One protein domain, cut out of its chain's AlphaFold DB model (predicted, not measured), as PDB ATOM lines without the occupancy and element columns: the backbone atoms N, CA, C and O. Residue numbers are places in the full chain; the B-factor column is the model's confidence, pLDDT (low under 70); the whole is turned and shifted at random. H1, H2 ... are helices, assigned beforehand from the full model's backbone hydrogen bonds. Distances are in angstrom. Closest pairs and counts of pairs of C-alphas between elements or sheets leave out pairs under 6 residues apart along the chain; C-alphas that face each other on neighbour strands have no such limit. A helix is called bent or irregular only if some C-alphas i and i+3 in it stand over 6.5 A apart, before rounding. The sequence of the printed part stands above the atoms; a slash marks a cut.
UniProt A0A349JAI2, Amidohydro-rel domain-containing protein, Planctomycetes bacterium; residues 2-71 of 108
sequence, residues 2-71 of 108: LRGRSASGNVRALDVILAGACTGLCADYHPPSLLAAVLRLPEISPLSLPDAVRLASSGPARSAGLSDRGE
ATOM      1  N   LEU A   2     122.388 138.294 154.497       81.56
ATOM      2  CA  LEU A   2     122.585 137.427 155.668       81.56
ATOM      3  C   LEU A   2     121.930 137.938 156.965       81.56
ATOM      4  O   LEU A   2     121.429 137.146 157.748       81.56
ATOM      5  N   ARG A   3     121.863 139.263 157.173       80.31
ATOM      6  CA  ARG A   3     121.187 139.861 158.344       80.31
ATOM      7  C   ARG A   3     119.663 139.984 158.210       80.31
ATOM      8  O   ARG A   3     119.015 140.419 159.155       80.31
ATOM      9  N   GLY A   4     119.095 139.753 157.024       78.31
ATOM     10  CA  GLY A   4     117.670 139.984 156.734       78.31
ATOM     11  C   GLY A   4     117.209 141.453 156.706       78.31
ATOM     12  O   GLY A   4     116.129 141.730 156.186       78.31
ATOM     13  N   ARG A   5     118.029 142.397 157.188       81.81
ATOM     14  CA  ARG A   5     117.789 143.851 157.210       81.81
ATOM     15  C   ARG A   5     119.009 144.640 156.732       81.81
ATOM     16  O   ARG A   5     120.113 144.092 156.670       81.81
ATOM     17  N   SER A   6     118.810 145.916 156.412       82.12
ATOM     18  CA  SER A   6     119.915 146.843 156.153       82.12
ATOM     19  C   SER A   6     120.692 147.151 157.437       82.12
ATOM     20  O   SER A   6     120.116 147.183 158.524       82.12
ATOM     21  N   ALA A   7     122.003 147.370 157.315       75.00
ATOM     22  CA  ALA A   7     122.849 147.782 158.434       75.00
ATOM     23  C   ALA A   7     122.631 149.254 158.829       75.00
ATOM     24  O   ALA A   7     122.807 149.595 159.991       75.00
ATOM     25  N   SER A   8     122.227 150.098 157.876       78.31
ATOM     26  CA  SER A   8     122.073 151.549 158.030       78.31
ATOM     27  C   SER A   8     120.614 152.017 158.079       78.31
ATOM     28  O   SER A   8     120.357 153.212 158.032       78.31
ATOM     29  N   GLY A   9     119.643 151.096 158.113       79.50
ATOM     30  CA  GLY A   9     118.213 151.438 158.053       79.50
ATOM     31  C   GLY A   9     117.663 151.700 156.644       79.50
ATOM     32  O   GLY A   9     116.480 151.985 156.502       79.50
ATOM     33  N   ASN A  10     118.487 151.551 155.599       85.44
ATOM     34  CA  ASN A  10     118.038 151.627 154.201       85.44
ATOM     35  C   ASN A  10     117.101 150.468 153.799       85.44
ATOM     36  O   ASN A  10     116.914 149.502 154.545       85.44
ATOM     37  N   VAL A  11     116.573 150.539 152.570       89.12
ATOM     38  CA  VAL A  11     115.791 149.461 151.941       89.12
ATOM     39  C   VAL A  11     116.498 148.109 152.061       89.12
ATOM     40  O   VAL A  11     117.728 147.997 151.973       89.12
ATOM     41  N   ARG A  12     115.721 147.046 152.283       90.50
ATOM     42  CA  ARG A  12     116.270 145.694 152.353       90.50
ATOM     43  C   ARG A  12     116.670 145.273 150.947       90.50
ATOM     44  O   ARG A  12     115.876 145.337 150.017       90.50
ATOM     45  N   ALA A  13     117.889 144.762 150.806       91.06
ATOM     46  CA  ALA A  13     118.385 144.314 149.508       91.06
ATOM     47  C   ALA A  13     117.497 143.225 148.867       91.06
ATOM     48  O   ALA A  13     117.401 143.165 147.648       91.06
ATOM     49  N   LEU A  14     116.839 142.386 149.680       93.19
ATOM     50  CA  LEU A  14     115.909 141.373 149.176       93.19
ATOM     51  C   LEU A  14     114.708 142.012 148.470       93.19
ATOM     52  O   LEU A  14     114.352 141.572 147.386       93.19
ATOM     53  N   ASP A  15     114.142 143.079 149.030       94.12
ATOM     54  CA  ASP A  15     112.976 143.754 148.450       94.12
ATOM     55  C   ASP A  15     113.331 144.365 147.080       94.12
ATOM     56  O   ASP A  15     112.567 144.246 146.126       94.12
ATOM     57  N   VAL A  16     114.538 144.929 146.943       94.75
ATOM     58  CA  VAL A  16     115.048 145.467 145.666       94.75
ATOM     59  C   VAL A  16     115.248 144.363 144.621       94.75
ATOM     60  O   VAL A  16     114.958 144.570 143.443       94.75
ATOM     61  N   ILE A  17     115.723 143.183 145.036       95.19
ATOM     62  CA  ILE A  17     115.834 142.015 144.149       95.19
ATOM     63  C   ILE A  17     114.456 141.553 143.686       95.19
ATOM     64  O   ILE A  17     114.264 141.344 142.493       95.19
ATOM     65  N   LEU A  18     113.506 141.406 144.611       94.69
ATOM     66  CA  LEU A  18     112.154 140.937 144.297       94.69
ATOM     67  C   LEU A  18     111.395 141.921 143.399       94.69
ATOM     68  O   LEU A  18     110.578 141.498 142.590       94.69
ATOM     69  N   ALA A  19     111.712 143.213 143.488       96.06
ATOM     70  CA  ALA A  19     111.203 144.239 142.582       96.06
ATOM     71  C   ALA A  19     111.872 144.234 141.190       96.06
ATOM     72  O   ALA A  19     111.535 145.065 140.352       96.06
ATOM     73  N   GLY A  20     112.853 143.357 140.936       93.94
ATOM     74  CA  GLY A  20     113.602 143.318 139.674       93.94
ATOM     75  C   GLY A  20     114.539 144.512 139.461       93.94
ATOM     76  O   GLY A  20     115.060 144.699 138.365       93.94
ATOM     77  N   ALA A  21     114.777 145.320 140.498       95.00
ATOM     78  CA  ALA A  21     115.558 146.555 140.418       95.00
ATOM     79  C   ALA A  21     117.046 146.363 140.772       95.00
ATOM     80  O   ALA A  21     117.830 147.311 140.732       95.00
ATOM     81  N   CYS A  22     117.457 145.147 141.140       94.94
ATOM     82  CA  CYS A  22     118.838 144.829 141.492       94.94
ATOM     83  C   CYS A  22     119.570 144.184 140.310       94.94
ATOM     84  O   CYS A  22     119.202 143.103 139.856       94.94
ATOM     85  N   THR A  23     120.649 144.819 139.851       94.31
ATOM     86  CA  THR A  23     121.529 144.278 138.802       94.31
ATOM     87  C   THR A  23     122.807 143.654 139.353       94.31
ATOM     88  O   THR A  23     123.521 142.990 138.607       94.31
ATOM     89  N   GLY A  24     123.112 143.834 140.641       96.06
ATOM     90  CA  GLY A  24     124.328 143.306 141.243       96.06
ATOM     91  C   GLY A  24     124.341 143.357 142.769       96.06
ATOM     92  O   GLY A  24     123.752 144.244 143.385       96.06
ATOM     93  N   LEU A  25     125.041 142.402 143.374       95.19
ATOM     94  CA  LEU A  25     125.350 142.344 144.798       95.19
ATOM     95  C   LEU A  25     126.770 142.845 145.061       95.19
ATOM     96  O   LEU A  25     127.689 142.596 144.285       95.19
ATOM     97  N   CYS A  26     126.952 143.481 146.215       91.81
ATOM     98  CA  CYS A  26     128.255 143.885 146.728       91.81
ATOM     99  C   CYS A  26     128.411 143.390 148.171       91.81
ATOM    100  O   CYS A  26     127.479 143.492 148.971       91.81
ATOM    101  N   ALA A  27     129.583 142.836 148.492       90.00
ATOM    102  CA  ALA A  27     129.941 142.391 149.843       90.00
ATOM    103  C   ALA A  27     130.437 143.538 150.741       90.00
ATOM    104  O   ALA A  27     130.627 143.331 151.943       90.00
ATOM    105  N   ASP A  28     130.676 144.711 150.147       87.56
ATOM    106  CA  ASP A  28     131.412 145.808 150.764       87.56
ATOM    107  C   ASP A  28     132.745 145.286 151.347       87.56
ATOM    108  O   ASP A  28     133.432 144.485 150.705       87.56
ATOM    109  N   TYR A  29     133.087 145.642 152.582       86.44
ATOM    110  CA  TYR A  29     134.320 145.208 153.244       86.44
ATOM    111  C   TYR A  29     134.331 143.750 153.742       86.44
ATOM    112  O   TYR A  29     135.298 143.343 154.385       86.44
ATOM    113  N   HIS A  30     133.303 142.932 153.474       88.06
ATOM    114  CA  HIS A  30     133.256 141.533 153.924       88.06
ATOM    115  C   HIS A  30     133.119 140.533 152.754       88.06
ATOM    116  O   HIS A  30     132.043 139.948 152.556       88.06
ATOM    117  N   PRO A  31     134.205 140.266 151.995       85.44
ATOM    118  CA  PRO A  31     134.182 139.415 150.800       85.44
ATOM    119  C   PRO A  31     133.523 138.034 150.972       85.44
ATOM    120  O   PRO A  31     132.720 137.667 150.110       85.44
ATOM    121  N   PRO A  32     133.736 137.283 152.079       87.12
ATOM    122  CA  PRO A  32     133.112 135.965 152.245       87.12
ATOM    123  C   PRO A  32     131.576 136.000 152.262       87.12
ATOM    124  O   PRO A  32     130.929 134.994 151.974       87.12
ATOM    125  N   SER A  33     130.969 137.155 152.570       92.06
ATOM    126  CA  SER A  33     129.506 137.271 152.594       92.06
ATOM    127  C   SER A  33     128.862 137.211 151.215       92.06
ATOM    128  O   SER A  33     127.670 136.917 151.143       92.06
ATOM    129  N   LEU A  34     129.610 137.463 150.134       95.06
ATOM    130  CA  LEU A  34     129.041 137.477 148.789       95.06
ATOM    131  C   LEU A  34     128.634 136.071 148.343       95.06
ATOM    132  O   LEU A  34     127.489 135.872 147.945       95.06
ATOM    133  N   LEU A  35     129.527 135.085 148.490       95.94
ATOM    134  CA  LEU A  35     129.223 133.689 148.162       95.94
ATOM    135  C   LEU A  35     128.083 133.153 149.036       95.94
ATOM    136  O   LEU A  35     127.133 132.565 148.525       95.94
ATOM    137  N   ALA A  36     128.128 133.433 150.340       95.56
ATOM    138  CA  ALA A  36     127.059 133.052 151.256       95.56
ATOM    139  C   ALA A  36     125.708 133.681 150.860       95.56
ATOM    140  O   ALA A  36     124.676 133.020 150.931       95.56
ATOM    141  N   ALA A  37     125.691 134.941 150.413       95.75
ATOM    142  CA  ALA A  37     124.473 135.596 149.941       95.75
ATOM    143  C   ALA A  37     123.927 134.957 148.655       95.75
ATOM    144  O   ALA A  37     122.719 134.751 148.564       95.75
ATOM    145  N   VAL A  38     124.798 134.624 147.697       96.88
ATOM    146  CA  VAL A  38     124.422 133.938 146.447       96.88
ATOM    147  C   VAL A  38     123.790 132.579 146.737       96.88
ATOM    148  O   VAL A  38     122.747 132.268 146.174       96.88
ATOM    149  N   LEU A  39     124.379 131.794 147.642       96.38
ATOM    150  CA  LEU A  39     123.868 130.466 147.996       96.38
ATOM    151  C   LEU A  39     122.592 130.525 148.841       96.38
ATOM    152  O   LEU A  39     121.728 129.671 148.695       96.38
ATOM    153  N   ARG A  40     122.438 131.556 149.681       96.12
ATOM    154  CA  ARG A  40     121.242 131.741 150.513       96.12
ATOM    155  C   ARG A  40     120.035 132.251 149.727       96.12
ATOM    156  O   ARG A  40     118.907 131.997 150.132       96.12
ATOM    157  N   LEU A  41     120.240 133.010 148.648       96.50
ATOM    158  CA  LEU A  41     119.156 133.664 147.904       96.50
ATOM    159  C   LEU A  41     118.061 132.697 147.416       96.50
ATOM    160  O   LEU A  41     116.893 133.003 147.666       96.50
ATOM    161  N   PRO A  42     118.385 131.546 146.801       97.25
ATOM    162  CA  PRO A  42     117.378 130.566 146.388       97.25
ATOM    163  C   PRO A  42     116.549 129.983 147.537       97.25
ATOM    164  O   PRO A  42     115.445 129.501 147.326       97.25
ATOM    165  N   GLU A  43     117.057 130.036 148.768       96.12
ATOM    166  CA  GLU A  43     116.361 129.512 149.946       96.12
ATOM    167  C   GLU A  43     115.364 130.520 150.541       96.12
ATOM    168  O   GLU A  43     114.517 130.152 151.352       96.12
ATOM    169  N   ILE A  44     115.481 131.808 150.191       95.31
ATOM    170  CA  ILE A  44     114.690 132.906 150.780       95.31
ATOM    171  C   ILE A  44     113.930 133.735 149.741       95.31
ATOM    172  O   ILE A  44     113.380 134.786 150.072       95.31
ATOM    173  N   SER A  45     113.955 133.321 148.478       96.00
ATOM    174  CA  SER A  45     113.369 134.042 147.350       96.00
ATOM    175  C   SER A  45     113.012 133.058 146.230       96.00
ATOM    176  O   SER A  45     113.513 131.936 146.235       96.00
ATOM    177  N   PRO A  46     112.188 133.452 145.246       97.12
ATOM    178  CA  PRO A  46     111.857 132.597 144.107       97.12
ATOM    179  C   PRO A  46     112.990 132.478 143.067       97.12
ATOM    180  O   PRO A  46     112.790 131.858 142.027       97.12
ATOM    181  N   LEU A  47     114.160 133.090 143.297       97.44
ATOM    182  CA  LEU A  47     115.284 133.037 142.362       97.44
ATOM    183  C   LEU A  47     115.917 131.644 142.338       97.44
ATOM    184  O   LEU A  47     116.150 131.030 143.377       97.44
ATOM    185  N   SER A  48     116.302 131.182 141.151       98.00
ATOM    186  CA  SER A  48     117.151 130.000 141.017       98.00
ATOM    187  C   SER A  48     118.605 130.307 141.402       98.00
ATOM    188  O   SER A  48     119.028 131.467 141.453       98.00
ATOM    189  N   LEU A  49     119.423 129.274 141.624       97.19
ATOM    190  CA  LEU A  49     120.863 129.469 141.834       97.19
ATOM    191  C   LEU A  49     121.529 130.227 140.660       97.19
ATOM    192  O   LEU A  49     122.262 131.179 140.931       97.19
ATOM    193  N   PRO A  50     121.260 129.910 139.375       97.75
ATOM    194  CA  PRO A  50     121.743 130.721 138.255       97.75
ATOM    195  C   PRO A  50     121.326 132.199 138.304       97.75
ATOM    196  O   PRO A  50     122.140 133.059 137.963       97.75
ATOM    197  N   ASP A  51     120.099 132.516 138.737       97.38
ATOM    198  CA  ASP A  51     119.659 133.910 138.922       97.38
ATOM    199  C   ASP A  51     120.503 134.620 139.981       97.38
ATOM    200  O   ASP A  51     121.017 135.713 139.742       97.38
ATOM    201  N   ALA A  52     120.705 133.978 141.133       97.56
ATOM    202  CA  ALA A  52     121.518 134.525 142.210       97.56
ATOM    203  C   ALA A  52     122.987 134.702 141.789       97.56
ATOM    204  O   ALA A  52     123.598 135.729 142.084       97.56
ATOM    205  N   VAL A  53     123.547 133.742 141.045       97.81
ATOM    206  CA  VAL A  53     124.911 133.828 140.503       97.81
ATOM    207  C   VAL A  53     125.045 135.015 139.554       97.81
ATOM    208  O   VAL A  53     126.038 135.735 139.647       97.81
ATOM    209  N   ARG A  54     124.051 135.292 138.694       98.06
ATOM    210  CA  ARG A  54     124.083 136.461 137.794       98.06
ATOM    211  C   ARG A  54     124.249 137.777 138.549       98.06
ATOM    212  O   ARG A  54     124.961 138.649 138.052       98.06
ATOM    213  N   LEU A  55     123.661 137.904 139.740       97.88
ATOM    214  CA  LEU A  55     123.807 139.091 140.587       97.88
ATOM    215  C   LEU A  55     125.228 139.264 141.150       97.88
ATOM    216  O   LEU A  55     125.575 140.357 141.578       97.88
ATOM    217  N   ALA A  56     126.072 138.233 141.140       96.94
ATOM    218  CA  ALA A  56     127.469 138.316 141.577       96.94
ATOM    219  C   ALA A  56     128.488 138.180 140.429       96.94
ATOM    220  O   ALA A  56     129.688 138.278 140.673       96.94
ATOM    221  N   SER A  57     128.038 137.958 139.188       97.75
ATOM    222  CA  SER A  57     128.905 137.738 138.024       97.75
ATOM    223  C   SER A  57     128.569 138.679 136.861       97.75
ATOM    224  O   SER A  57     129.071 139.801 136.804       97.75
ATOM    225  N   SER A  58     127.709 138.251 135.935       98.06
ATOM    226  CA  SER A  58     127.393 138.986 134.705       98.06
ATOM    227  C   SER A  58     126.724 140.338 134.967       98.06
ATOM    228  O   SER A  58     126.945 141.280 134.215       98.06
ATOM    229  N   GLY A  59     125.938 140.455 136.038       97.81
ATOM    230  CA  GLY A  59     125.300 141.697 136.457       97.81
ATOM    231  C   GLY A  59     126.320 142.790 136.794       97.81
ATOM    232  O   GLY A  59     126.396 143.777 136.061       97.81
ATOM    233  N   PRO A  60     127.169 142.598 137.823       97.25
ATOM    234  CA  PRO A  60     128.269 143.509 138.131       97.25
ATOM    235  C   PRO A  60     129.225 143.758 136.958       97.25
ATOM    236  O   PRO A  60     129.632 144.898 136.754       97.25
ATOM    237  N   ALA A  61     129.551 142.733 136.156       97.94
ATOM    238  CA  ALA A  61     130.402 142.902 134.976       97.94
ATOM    239  C   ALA A  61     129.796 143.896 133.971       97.94
ATOM    240  O   ALA A  61     130.473 144.839 133.565       97.94
ATOM    241  N   ARG A  62     128.502 143.755 133.642       97.12
ATOM    242  CA  ARG A  62     127.791 144.703 132.768       97.12
ATOM    243  C   ARG A  62     127.727 146.104 133.372       97.12
ATOM    244  O   ARG A  62     128.029 147.065 132.673       97.12
ATOM    245  N   SER A  63     127.390 146.223 134.657       96.44
ATOM    246  CA  SER A  63     127.324 147.519 135.352       96.44
ATOM    247  C   SER A  63     128.675 148.243 135.385       96.44
ATOM    248  O   SER A  63     128.711 149.469 135.368       96.44
ATOM    249  N   ALA A  64     129.781 147.496 135.406       96.88
ATOM    250  CA  ALA A  64     131.141 148.025 135.364       96.88
ATOM    251  C   ALA A  64     131.696 148.221 133.935       96.88
ATOM    252  O   ALA A  64     132.855 148.603 133.788       96.88
ATOM    253  N   GLY A  65     130.918 147.938 132.883       97.50
ATOM    254  CA  GLY A  65     131.374 148.042 131.491       97.50
ATOM    255  C   GLY A  65     132.378 146.962 131.063       97.50
ATOM    256  O   GLY A  65     133.073 147.127 130.065       97.50
ATOM    257  N   LEU A  66     132.474 145.855 131.803       97.69
ATOM    258  CA  LEU A  66     133.382 144.748 131.507       97.69
ATOM    259  C   LEU A  66     132.695 143.736 130.586       97.69
ATOM    260  O   LEU A  66     131.851 142.951 131.021       97.69
ATOM    261  N   SER A  67     133.071 143.738 129.309       96.12
ATOM    262  CA  SER A  67     132.517 142.837 128.286       96.12
ATOM    263  C   SER A  67     133.257 141.500 128.162       96.12
ATOM    264  O   SER A  67     132.776 140.584 127.502       96.12
ATOM    265  N   ASP A  68     134.427 141.374 128.789       97.56
ATOM    266  CA  ASP A  68     135.330 140.232 128.652       97.56
ATOM    267  C   ASP A  68     135.140 139.155 129.733       97.56
ATOM    268  O   ASP A  68     135.836 138.146 129.698       97.56
ATOM    269  N   ARG A  69     134.231 139.336 130.703       97.94
ATOM    270  CA  ARG A  69     134.045 138.420 131.849       97.94
ATOM    271  C   ARG A  69     132.599 138.358 132.349       97.94
ATOM    272  O   ARG A  69     131.692 138.912 131.736       97.94
ATOM    273  N   GLY A  70     132.381 137.638 133.452       96.75
ATOM    274  CA  GLY A  70     131.082 137.525 134.129       96.75
ATOM    275  C   GLY A  70     130.191 136.377 133.642       96.75
ATOM    276  O   GLY A  70     129.164 136.114 134.261       96.75
ATOM    277  N   GLU A  71     130.585 135.669 132.584       97.69
ATOM    278  CA  GLU A  71     129.895 134.485 132.057       97.69
ATOM    279  C   GLU A  71     130.914 133.426 131.626       97.69
ATOM    280  O   GLU A  71     132.011 133.764 131.177       97.69
TER     281      GLU A  71
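This is residues 2 to 71 of the 108 residues of the protein "Amidohydro-rel domain-containing protein" of Planctomycetes bacterium (UniProt A0A349JAI2). The longest helix, H2, and the short helix H3 pack on each other at a steep tilt, while two more short helices, H1 and H4, lie out on the two sides of this pair. Loops make up much of the rest: residues 2 to 12 and 64 to 71 lie towards the two ends of the longest axis, and a long loop, residues 19 to 31, joins H1 to H2. The printed part has 70 residues, with four named helices in the order H1, H2, H3, H4 and no named strand. The class is all helix, though under half of the residues, 31 of 70, are in named elements. The whole is compact, with a radius of gyration of the C-alphas of 11.9 A, and spans 35 by 26 by 23 A.

H2, residues 32 to 44, is 18.7 A long and begins at C-alpha 32 (133.112, 135.965, 152.245). It is irregular, but only just: C-alphas 39 and 42 are 6.7 A apart. H3, residues 49 to 54, measures 8.7 A. H1, residues 13 to 18, measures 8.8 A from C-alpha 13 (118.385, 144.314, 149.508). H4, residues 58 to 63, measures 8.6 A and ends at C-alpha 63 (127.324, 147.519, 135.352).

H2 touches H3 with residues 38 to 42 alone; their closest C-alphas, of Val 38 and Ala 52, are 5.2 A apart. The two helices run opposite ways at a steep tilt of 48 degrees. H3 and H4 are near each other and meet only through their link. H1 and H2 are only just apart, their closest C-alphas 8.5 A from each other. H4 is apart from H1 and H2. Each O i to N i+4 pair is within hydrogen-bond range in H1, H3 and H4, and 6 of 9 in H2.

The C-alphas of Gly 9 and Asp 68, the two farthest apart, are 35.8 A from each other. The printed part has no cut. The link from H1 to H2 is long; those from H2 to H3 and from H3 to H4 are tight. The mean pLDDT of the printed part is 93.2, and no printed residue is under 70.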